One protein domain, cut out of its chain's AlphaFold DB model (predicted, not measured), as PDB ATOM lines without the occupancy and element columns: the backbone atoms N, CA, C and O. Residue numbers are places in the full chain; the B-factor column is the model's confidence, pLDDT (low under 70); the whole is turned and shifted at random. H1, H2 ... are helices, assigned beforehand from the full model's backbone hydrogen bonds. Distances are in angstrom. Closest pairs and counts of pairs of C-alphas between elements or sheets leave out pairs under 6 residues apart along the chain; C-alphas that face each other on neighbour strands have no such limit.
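AT A GLANCE: This is residues 16 to 98 of the 159 residues of an uncharacterized protein of [Eubacterium] rectale (UniProt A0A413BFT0). The longest helix, H2, has H5 beside one part of it and short H3 across another; H1 packs on H3 near one end and reaches away with the other, while H4 packs crosswise on H5. The printed part has 83 residues, 60 of them in five named helices, H1 to H5 in order along the chain, with no named strand; its class is all helix, and it is compact, with a radius of gyration of the C-alphas of 12.8 A and spans of 41 by 23 by 21 A.

IN THESE COORDINATES: Find C-alpha 39 at (29.502, 38.765, -46.032); H2 runs 24.3 A to residue 55. H1, residues 17 to 32, starts at (39.819, 8.700, -28.782) and spans 22.2 A. Then come H3, residues 62 to 68, 9.9 A; H4, 73 to 80, 10.6 A; and H5, 87 to 98, 16.3 A.

HOW THE PARTS SIT: Residues 39 to 46 of H2 touch H5 at a shallow tilt of 16 degrees, the same way; the closest C-alphas, Asp 39 and Arg 89, are 5.5 A apart. Residues 45 to 49 touch H3, only just about perpendicular at 71 degrees; closest C-alphas Tyr 49 and Ala 68, 6.7 A. In each helix every O i to N i+4 pair is within hydrogen-bond range.

THE WHOLE: The farthest C-alphas, Asp 16 and Ser 87, are 41.7 A apart. The printed part has no cut, no link is long, and no printed residue is under 70 in pLDDT.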
ATOM      1  N   ASP A  16      37.021   6.130 -31.744       86.69
ATOM      2  CA  ASP A  16      38.440   6.201 -31.403       86.69
ATOM      3  C   ASP A  16      38.765   7.525 -30.674       86.69
ATOM      4  O   ASP A  16      38.360   8.598 -31.141       86.69
ATOM      5  N   PRO A  17      39.505   7.497 -29.548       85.50
ATOM      6  CA  PRO A  17      39.819   8.700 -28.782       85.50
ATOM      7  C   PRO A  17      40.520   9.800 -29.587       85.50
ATOM      8  O   PRO A  17      40.275  10.981 -29.335       85.50
ATOM      9  N   LYS A  18      41.358   9.453 -30.577       85.69
ATOM     10  CA  LYS A  18      42.012  10.454 -31.437       85.69
ATOM     11  C   LYS A  18      40.999  11.112 -32.361       85.69
ATOM     12  O   LYS A  18      41.072  12.318 -32.581       85.69
ATOM     13  N   THR A  19      40.029  10.350 -32.865       82.56
ATOM     14  CA  THR A  19      38.911  10.901 -33.638       82.56
ATOM     15  C   THR A  19      38.075  11.859 -32.794       82.56
ATOM     16  O   THR A  19      37.774  12.956 -33.259       82.56
ATOM     17  N   VAL A  20      37.750  11.504 -31.546       85.31
ATOM     18  CA  VAL A  20      37.028  12.406 -30.630       85.31
ATOM     19  C   VAL A  20      37.816  13.697 -30.408       85.31
ATOM     20  O   VAL A  20      37.269  14.782 -30.587       85.31
ATOM     21  N   GLN A  21      39.108  13.588 -30.084       85.50
ATOM     22  CA  GLN A  21      39.975  14.745 -29.865       85.50
ATOM     23  C   GLN A  21      40.024  15.667 -31.089       85.50
ATOM     24  O   GLN A  21      39.830  16.874 -30.946       85.50
ATOM     25  N   ALA A  22      40.236  15.105 -32.284       84.56
ATOM     26  CA  ALA A  22      40.299  15.867 -33.527       84.56
ATOM     27  C   ALA A  22      38.978  16.599 -33.817       84.56
ATOM     28  O   ALA A  22      38.991  17.789 -34.118       84.56
ATOM     29  N   ILE A  23      37.837  15.918 -33.658       83.88
ATOM     30  CA  ILE A  23      36.511  16.524 -33.847       83.88
ATOM     31  C   ILE A  23      36.304  17.676 -32.862       83.88
ATOM     32  O   ILE A  23      35.923  18.775 -33.261       83.88
ATOM     33  N   THR A  24      36.537  17.436 -31.571       86.19
ATOM     34  CA  THR A  24      36.264  18.433 -30.533       86.19
ATOM     35  C   THR A  24      37.164  19.653 -30.673       86.19
ATOM     36  O   THR A  24      36.648  20.768 -30.636       86.19
ATOM     37  N   MET A  25      38.475  19.468 -30.870       86.25
ATOM     38  CA  MET A  25      39.409  20.589 -31.024       86.25
ATOM     39  C   MET A  25      39.007  21.485 -32.187       86.25
ATOM     40  O   MET A  25      38.855  22.688 -32.017       86.25
ATOM     41  N   SER A  26      38.737  20.905 -33.352       83.19
ATOM     42  CA  SER A  26      38.441  21.718 -34.525       83.19
ATOM     43  C   SER A  26      37.066  22.376 -34.484       83.19
ATOM     44  O   SER A  26      36.920  23.500 -34.958       83.19
ATOM     45  N   LEU A  27      36.047  21.723 -33.912       86.00
ATOM     46  CA  LEU A  27      34.752  22.376 -33.696       86.00
ATOM     47  C   LEU A  27      34.894  23.575 -32.754       86.00
ATOM     48  O   LEU A  27      34.266  24.608 -32.987       86.00
ATOM     49  N   VAL A  28      35.736  23.453 -31.726       89.19
ATOM     50  CA  VAL A  28      36.067  24.550 -30.812       89.19
ATOM     51  C   VAL A  28      36.841  25.651 -31.538       89.19
ATOM     52  O   VAL A  28      36.485  26.816 -31.390       89.19
ATOM     53  N   ASP A  29      37.821  25.317 -32.377       88.44
ATOM     54  CA  ASP A  29      38.594  26.301 -33.145       88.44
ATOM     55  C   ASP A  29      37.710  27.101 -34.104       88.44
ATOM     56  O   ASP A  29      37.779  28.331 -34.141       88.44
ATOM     57  N   LEU A  30      36.828  26.418 -34.842       86.38
ATOM     58  CA  LEU A  30      35.859  27.059 -35.730       86.38
ATOM     59  C   LEU A  30      34.887  27.950 -34.941       86.38
ATOM     60  O   LEU A  30      34.603  29.073 -35.357       86.38
ATOM     61  N   TYR A  31      34.418  27.487 -33.780       89.62
ATOM     62  CA  TYR A  31      33.524  28.254 -32.912       89.62
ATOM     63  C   TYR A  31      34.203  29.492 -32.303       89.62
ATOM     64  O   TYR A  31      33.589  30.560 -32.223       89.62
ATOM     65  N   ASN A  32      35.474  29.382 -31.912       91.62
ATOM     66  CA  ASN A  32      36.244  30.450 -31.269       91.62
ATOM     67  C   ASN A  32      36.526  31.640 -32.193       91.62
ATOM     68  O   ASN A  32      36.825  32.729 -31.706       91.62
ATOM     69  N   LYS A  33      36.354  31.487 -33.512       88.56
ATOM     70  CA  LYS A  33      36.414  32.610 -34.462       88.56
ATOM     71  C   LYS A  33      35.307  33.653 -34.227       88.56
ATOM     72  O   LYS A  33      35.363  34.739 -34.800       88.56
ATOM     73  N   GLY A  34      34.295  33.366 -33.402       91.56
ATOM     74  CA  GLY A  34      33.226  34.309 -33.044       91.56
ATOM     75  C   GLY A  34      32.215  34.519 -34.172       91.56
ATOM     76  O   GLY A  34      32.238  33.799 -35.157       91.56
ATOM     77  N   LYS A  35      31.292  35.477 -34.060       91.88
ATOM     78  CA  LYS A  35      30.273  35.710 -35.102       91.88
ATOM     79  C   LYS A  35      30.844  36.550 -36.263       91.88
ATOM     80  O   LYS A  35      31.363  37.633 -35.985       91.88
ATOM     81  N   PRO A  36      30.698  36.132 -37.536       92.62
ATOM     82  CA  PRO A  36      31.159  36.915 -38.677       92.62
ATOM     83  C   PRO A  36      30.378  38.222 -38.827       92.62
ATOM     84  O   PRO A  36      29.152  38.260 -38.663       92.62
ATOM     85  N   LYS A  37      31.095  39.294 -39.169       90.88
ATOM     86  CA  LYS A  37      30.535  40.641 -39.330       90.88
ATOM     87  C   LYS A  37      30.171  40.923 -40.785       90.88
ATOM     88  O   LYS A  37      29.067  41.403 -41.045       90.88
ATOM     89  N   THR A  38      31.053  40.590 -41.724       94.44
ATOM     90  CA  THR A  38      30.885  40.890 -43.158       94.44
ATOM     91  C   THR A  38      30.488  39.658 -43.966       94.44
ATOM     92  O   THR A  38      30.679  38.525 -43.529       94.44
ATOM     93  N   ASP A  39      29.940  39.867 -45.162       94.31
ATOM     94  CA  ASP A  39      29.502  38.765 -46.032       94.31
ATOM     95  C   ASP A  39      30.687  37.990 -46.620       94.31
ATOM     96  O   ASP A  39      30.656  36.763 -46.694       94.31
ATOM     97  N   ASN A  40      31.790  38.688 -46.904       94.81
ATOM     98  CA  ASN A  40      33.059  38.062 -47.273       94.81
ATOM     99  C   ASN A  40      33.590  37.141 -46.172       94.81
ATOM    100  O   ASN A  40      34.055  36.042 -46.463       94.81
ATOM    101  N   GLU A  41      33.476  37.552 -44.910       94.81
ATOM    102  CA  GLU A  41      33.884  36.723 -43.780       94.81
ATOM    103  C   GLU A  41      32.983  35.489 -43.628       94.81
ATOM    104  O   GLU A  41      33.476  34.401 -43.333       94.81
ATOM    105  N   VAL A  42      31.673  35.620 -43.878       95.12
ATOM    106  CA  VAL A  42      30.764  34.461 -43.922       95.12
ATOM    107  C   VAL A  42      31.204  33.488 -45.015       95.12
ATOM    108  O   VAL A  42      31.368  32.305 -44.727       95.12
ATOM    109  N   ARG A  43      31.453  33.970 -46.238       95.94
ATOM    110  CA  ARG A  43      31.922  33.137 -47.358       95.94
ATOM    111  C   ARG A  43      33.224  32.417 -47.027       95.94
ATOM    112  O   ARG A  43      33.321  31.209 -47.223       95.94
ATOM    113  N   GLN A  44      34.200  33.145 -46.491       94.88
ATOM    114  CA  GLN A  44      35.482  32.575 -46.100       94.88
ATOM    115  C   GLN A  44      35.298  31.458 -45.067       94.88
ATOM    116  O   GLN A  44      35.819  30.365 -45.255       94.88
ATOM    117  N   ARG A  45      34.506  31.685 -44.015       93.81
ATOM    118  CA  ARG A  45      34.268  30.677 -42.970       93.81
ATOM    119  C   ARG A  45      33.522  29.449 -43.474       93.81
ATOM    120  O   ARG A  45      33.789  28.346 -43.009       93.81
ATOM    121  N   VAL A  46      32.582  29.631 -44.401       95.69
ATOM    122  CA  VAL A  46      31.889  28.517 -45.063       95.69
ATOM    123  C   VAL A  46      32.888  27.667 -45.851       95.69
ATOM    124  O   VAL A  46      32.868  26.445 -45.728       95.69
ATOM    125  N   ASN A  47      33.794  28.297 -46.603       94.69
ATOM    126  CA  ASN A  47      34.825  27.586 -47.360       94.69
ATOM    127  C   ASN A  47      35.801  26.852 -46.433       94.69
ATOM    128  O   ASN A  47      35.991  25.650 -46.588       94.69
ATOM    129  N   GLU A  48      36.326  27.536 -45.411       92.12
ATOM    130  CA  GLU A  48      37.203  26.938 -44.393       92.12
ATOM    131  C   GLU A  48      36.533  25.742 -43.696       92.12
ATOM    132  O   GLU A  48      37.180  24.739 -43.397       92.12
ATOM    133  N   TYR A  49      35.220  25.815 -43.455       94.00
ATOM    134  CA  TYR A  49      34.450  24.712 -42.889       94.00
ATOM    135  C   TYR A  49      34.395  23.489 -43.819       94.00
ATOM    136  O   TYR A  49      34.562  22.358 -43.354       94.00
ATOM    137  N   PHE A  50      34.169  23.682 -45.120       94.19
ATOM    138  CA  PHE A  50      34.142  22.569 -46.073       94.19
ATOM    139  C   PHE A  50      35.533  21.977 -46.320       94.19
ATOM    140  O   PHE A  50      35.669  20.753 -46.347       94.19
ATOM    141  N   GLU A  51      36.566  22.816 -46.415       92.06
ATOM    142  CA  GLU A  51      37.968  22.384 -46.464       92.06
ATOM    143  C   GLU A  51      38.326  21.550 -45.231       92.06
ATOM    144  O   GLU A  51      38.929  20.482 -45.340       92.06
ATOM    145  N   TYR A  52      37.873  21.980 -44.052       87.81
ATOM    146  CA  TYR A  52      38.042  21.226 -42.819       87.81
ATOM    147  C   TYR A  52      37.339  19.861 -42.858       87.81
ATOM    148  O   TYR A  52      37.933  18.846 -42.476       87.81
ATOM    149  N   CYS A  53      36.090  19.816 -43.330       90.69
ATOM    150  CA  CYS A  53      35.350  18.561 -43.478       90.69
ATOM    151  C   CYS A  53      36.090  17.593 -44.408       90.69
ATOM    152  O   CYS A  53      36.200  16.406 -44.099       90.69
ATOM    153  N   GLN A  54      36.659  18.107 -45.501       89.38
ATOM    154  CA  GLN A  54      37.462  17.323 -46.431       89.38
ATOM    155  C   GLN A  54      38.753  16.809 -45.778       89.38
ATOM    156  O   GLN A  54      39.033  15.613 -45.841       89.38
ATOM    157  N   ALA A  55      39.511  17.680 -45.105       86.94
ATOM    158  CA  ALA A  55      40.787  17.332 -44.478       86.94
ATOM    159  C   ALA A  55      40.633  16.314 -43.334       86.94
ATOM    160  O   ALA A  55      41.440  15.397 -43.199       86.94
ATOM    161  N   SER A  56      39.575  16.444 -42.533       82.19
ATOM    162  CA  SER A  56      39.332  15.587 -41.363       82.19
ATOM    163  C   SER A  56      38.453  14.373 -41.669       82.19
ATOM    164  O   SER A  56      38.108  13.621 -40.759       82.19
ATOM    165  N   SER A  57      38.061  14.182 -42.937       81.31
ATOM    166  CA  SER A  57      37.086  13.162 -43.359       81.31
ATOM    167  C   SER A  57      35.781  13.204 -42.550       81.31
ATOM    168  O   SER A  57      35.148  12.175 -42.294       81.31
ATOM    169  N   LEU A  58      35.378  14.402 -42.123       83.31
ATOM    170  CA  LEU A  58      34.149  14.607 -41.374       83.31
ATOM    171  C   LEU A  58      32.992  14.884 -42.314       83.31
ATOM    172  O   LEU A  58      33.119  15.551 -43.337       83.31
ATOM    173  N   ARG A  59      31.830  14.357 -41.936       87.50
ATOM    174  CA  ARG A  59      30.607  14.551 -42.707       87.50
ATOM    175  C   ARG A  59      30.101  15.977 -42.493       87.50
ATOM    176  O   ARG A  59      29.883  16.345 -41.334       87.50
ATOM    177  N   PRO A  60      29.891  16.757 -43.564       91.69
ATOM    178  CA  PRO A  60      29.324  18.082 -43.429       91.69
ATOM    179  C   PRO A  60      27.854  17.993 -42.993       91.69
ATOM    180  O   PRO A  60      27.146  17.031 -43.291       91.69
ATOM    181  N   GLY A  61      27.401  18.999 -42.254       90.88
ATOM    182  CA  GLY A  61      26.074  19.038 -41.652       90.88
ATOM    183  C   GLY A  61      25.679  20.446 -41.222       90.88
ATOM    184  O   GLY A  61      26.527  21.281 -40.894       90.88
ATOM    185  N   VAL A  62      24.371  20.713 -41.197       90.81
ATOM    186  CA  VAL A  62      23.833  22.059 -40.928       90.81
ATOM    187  C   VAL A  62      24.187  22.543 -39.517       90.81
ATOM    188  O   VAL A  62      24.524  23.708 -39.327       90.81
ATOM    189  N   GLU A  63      24.182  21.655 -38.518       90.00
ATOM    190  CA  GLU A  63      24.523  22.013 -37.130       90.00
ATOM    191  C   GLU A  63      26.016  22.308 -36.933       90.00
ATOM    192  O   GLU A  63      26.395  23.207 -36.177       90.00
ATOM    193  N   THR A  64      26.885  21.589 -37.639       91.50
ATOM    194  CA  THR A  64      28.331  21.841 -37.615       91.50
ATOM    195  C   THR A  64      28.687  23.118 -38.375       91.50
ATOM    196  O   THR A  64      29.491  23.905 -37.880       91.50
ATOM    197  N   LEU A  65      28.010  23.404 -39.494       94.19
ATOM    198  CA  LEU A  65      28.118  24.682 -40.202       94.19
ATOM    199  C   LEU A  65      27.674  25.854 -39.312       94.19
ATOM    200  O   LEU A  65      28.365  26.865 -39.204       94.19
ATOM    201  N   ARG A  66      26.538  25.706 -38.618       94.50
ATOM    202  CA  ARG A  66      26.042  26.686 -37.637       94.50
ATOM    203  C   ARG A  66      27.088  26.991 -36.565       94.50
ATOM    204  O   ARG A  66      27.287  28.152 -36.205       94.50
ATOM    205  N   THR A  67      27.729  25.941 -36.054       92.50
ATOM    206  CA  THR A  67      28.774  26.039 -35.028       92.50
ATOM    207  C   THR A  67      29.983  26.802 -35.560       92.50
ATOM    208  O   THR A  67      30.447  27.724 -34.894       92.50
ATOM    209  N   ALA A  68      30.418  26.515 -36.790       92.69
ATOM    210  CA  ALA A  68      31.526  27.217 -37.439       92.69
ATOM    211  C   ALA A  68      31.255  28.711 -37.696       92.69
ATOM    212  O   ALA A  68      32.165  29.539 -37.693       92.69
ATOM    213  N   LEU A  69      29.987  29.079 -37.881       94.69
ATOM    214  CA  LEU A  69      29.570  30.472 -38.033       94.69
ATOM    215  C   LEU A  69      29.280  31.172 -36.696       94.69
ATOM    216  O   LEU A  69      28.998  32.368 -36.704       94.69
ATOM    217  N   HIS A  70      29.337  30.466 -35.561       94.50
ATOM    218  CA  HIS A  70      29.007  30.998 -34.233       94.50
ATOM    219  C   HIS A  70      27.633  31.701 -34.206       94.50
ATOM    220  O   HIS A  70      27.473  32.824 -33.721       94.50
ATOM    221  N   VAL A  71      26.608  31.060 -34.772       94.12
ATOM    222  CA  VAL A  71      25.240  31.608 -34.807       94.12
ATOM    223  C   VAL A  71      24.234  30.700 -34.105       94.12
ATOM    224  O   VAL A  71      24.435  29.492 -33.936       94.12
ATOM    225  N   SER A  72      23.117  31.284 -33.671       93.44
ATOM    226  CA  SER A  72      21.983  30.504 -33.182       93.44
ATOM    227  C   SER A  72      21.286  29.788 -34.344       93.44
ATOM    228  O   SER A  72      21.424  30.156 -35.516       93.44
ATOM    229  N   ARG A  73      20.497  28.762 -34.016       91.69
ATOM    230  CA  ARG A  73      19.693  28.034 -35.006       91.69
ATOM    231  C   ARG A  73      18.674  28.951 -35.688       91.69
ATOM    232  O   ARG A  73      18.491  28.847 -36.896       91.69
ATOM    233  N   SER A  74      18.065  29.866 -34.929       94.38
ATOM    234  CA  SER A  74      17.127  30.857 -35.467       94.38
ATOM    235  C   SER A  74      17.802  31.789 -36.469       94.38
ATOM    236  O   SER A  74      17.283  31.960 -37.563       94.38
ATOM    237  N   THR A  75      18.995  32.305 -36.159       94.62
ATOM    238  CA  THR A  75      19.733  33.189 -37.071       94.62
ATOM    239  C   THR A  75      20.119  32.480 -38.366       94.62
ATOM    240  O   THR A  75      19.906  33.032 -39.440       94.62
ATOM    241  N   LEU A  76      20.643  31.248 -38.299       94.50
ATOM    242  CA  LEU A  76      20.981  30.505 -39.519       94.50
ATOM    243  C   LEU A  76      19.734  30.210 -40.366       94.50
ATOM    244  O   LEU A  76      19.779  30.296 -41.593       94.50
ATOM    245  N   TYR A  77      18.616  29.882 -39.713       93.12
ATOM    246  CA  TYR A  77      17.344  29.678 -40.392       93.12
ATOM    247  C   TYR A  77      16.868  30.960 -41.081       93.12
ATOM    248  O   TYR A  77      16.584  30.921 -42.275       93.12
ATOM    249  N   GLU A  78      16.844  32.092 -40.380       94.75
ATOM    250  CA  GLU A  78      16.488  33.396 -40.947       94.75
ATOM    251  C   GLU A  78      17.344  33.733 -42.168       94.75
ATOM    252  O   GLU A  78      16.786  34.030 -43.222       94.75
ATOM    253  N   TRP A  79      18.666  33.558 -42.073       94.88
ATOM    254  CA  TRP A  79      19.583  33.794 -43.190       94.88
ATOM    255  C   TRP A  79      19.279  32.889 -44.385       94.88
ATOM    256  O   TRP A  79      19.259  33.349 -45.523       94.88
ATOM    257  N   SER A  80      18.958  31.615 -44.139       92.81
ATOM    258  CA  SER A  80      18.567  30.690 -45.212       92.81
ATOM    259  C   SER A  80      17.249  31.063 -45.897       92.81
ATOM    260  O   SER A  80      17.027  30.662 -47.031       92.81
ATOM    261  N   GLN A  81      16.385  31.825 -45.222       93.31
ATOM    262  CA  GLN A  81      15.129  32.347 -45.766       93.31
ATOM    263  C   GLN A  81      15.282  33.768 -46.336       93.31
ATOM    264  O   GLN A  81      14.284  34.394 -46.678       93.31
ATOM    265  N   GLY A  82      16.503  34.316 -46.372       92.88
ATOM    266  CA  GLY A  82      16.752  35.698 -46.794       92.88
ATOM    267  C   GLY A  82      16.210  36.759 -45.829       92.88
ATOM    268  O   GLY A  82      15.986  37.897 -46.229       92.88
ATOM    269  N   ARG A  83      15.973  36.403 -44.561       93.25
ATOM    270  CA  ARG A  83      15.492  37.312 -43.510       93.25
ATOM    271  C   ARG A  83      16.647  37.747 -42.611       93.25
ATOM    272  O   ARG A  83      17.541  36.958 -42.317       93.25
ATOM    273  N   ASN A  84      16.603  38.993 -42.134       91.00
ATOM    274  CA  ASN A  84      17.598  39.562 -41.210       91.00
ATOM    275  C   ASN A  84      19.063  39.418 -41.692       91.00
ATOM    276  O   ASN A  84      19.990  39.295 -40.885       91.00
ATOM    277  N   CYS A  85      19.279  39.420 -43.010       91.94
ATOM    278  CA  CYS A  85      20.594  39.370 -43.641       91.94
ATOM    279  C   CYS A  85      20.603  40.096 -44.989       91.94
ATOM    280  O   CYS A  85      19.555  40.447 -45.527       91.94
ATOM    281  N   SER A  86      21.797  40.307 -45.540       94.50
ATOM    282  CA  SER A  86      21.964  40.754 -46.920       94.50
ATOM    283  C   SER A  86      21.593  39.640 -47.908       94.50
ATOM    284  O   SER A  86      21.608  38.453 -47.565       94.50
ATOM    285  N   SER A  87      21.306  40.029 -49.153       94.38
ATOM    286  CA  SER A  87      21.062  39.080 -50.249       94.38
ATOM    287  C   SER A  87      22.261  38.156 -50.472       94.38
ATOM    288  O   SER A  87      22.092  36.951 -50.627       94.38
ATOM    289  N   GLU A  88      23.474  38.709 -50.426       95.19
ATOM    290  CA  GLU A  88      24.713  37.951 -50.606       95.19
ATOM    291  C   GLU A  88      24.892  36.895 -49.507       95.19
ATOM    292  O   GLU A  88      25.198  35.736 -49.786       95.19
ATOM    293  N   ARG A  89      24.637  37.258 -48.243       95.12
ATOM    294  CA  ARG A  89      24.692  36.305 -47.130       95.12
ATOM    295  C   ARG A  89      23.655  35.199 -47.275       95.12
ATOM    296  O   ARG A  89      23.964  34.048 -46.977       95.12
ATOM    297  N   ALA A  90      22.449  35.537 -47.723       96.06
ATOM    298  CA  ALA A  90      21.402  34.552 -47.962       96.06
ATOM    299  C   ALA A  90      21.840  33.526 -49.015       96.06
ATOM    300  O   ALA A  90      21.731  32.326 -48.774       96.06
ATOM    301  N   GLU A  91      22.401  33.994 -50.132       96.62
ATOM    302  CA  GLU A  91      22.894  33.153 -51.223       96.62
ATOM    303  C   GLU A  91      24.035  32.233 -50.770       96.62
ATOM    304  O   GLU A  91      23.985  31.028 -51.015       96.62
ATOM    305  N   ILE A  92      25.012  32.759 -50.021       96.69
ATOM    306  CA  ILE A  92      26.109  31.954 -49.458       96.69
ATOM    307  C   ILE A  92      25.557  30.823 -48.578       96.69
ATOM    308  O   ILE A  92      25.972  29.669 -48.703       96.69
ATOM    309  N   ILE A  93      24.622  31.136 -47.675       96.00
ATOM    310  CA  ILE A  93      24.064  30.152 -46.739       96.00
ATOM    311  C   ILE A  93      23.177  29.132 -47.458       96.00
ATOM    312  O   ILE A  93      23.232  27.947 -47.135       96.00
ATOM    313  N   GLN A  94      22.378  29.562 -48.436       95.25
ATOM    314  CA  GLN A  94      21.567  28.662 -49.257       95.25
ATOM    315  C   GLN A  94      22.449  27.723 -50.087       95.25
ATOM    316  O   GLN A  94      22.200  26.519 -50.097       95.25
ATOM    317  N   GLY A  95      23.527  28.235 -50.688       95.88
ATOM    318  CA  GLY A  95      24.521  27.422 -51.389       95.88
ATOM    319  C   GLY A  95      25.187  26.398 -50.468       95.88
ATOM    320  O   GLY A  95      25.245  25.215 -50.798       95.88
ATOM    321  N   ALA A  96      25.606  26.813 -49.269       95.88
ATOM    322  CA  ALA A  96      26.192  25.906 -48.283       95.88
ATOM    323  C   ALA A  96      25.223  24.787 -47.861       95.88
ATOM    324  O   ALA A  96      25.631  23.632 -47.743       95.88
ATOM    325  N   LYS A  97      23.937  25.105 -47.658       93.50
ATOM    326  CA  LYS A  97      22.908  24.097 -47.354       93.50
ATOM    327  C   LYS A  97      22.692  23.147 -48.530       93.50
ATOM    328  O   LYS A  97      22.718  21.947 -48.311       93.50
ATOM    329  N   SER A  98      22.606  23.667 -49.753       94.25
ATOM    330  CA  SER A  98      22.470  22.851 -50.967       94.25
ATOM    331  C   SER A  98      23.610  21.833 -51.109       94.25
ATOM    332  O   SER A  98      23.366  20.658 -51.360       94.25
TER     333      SER A  98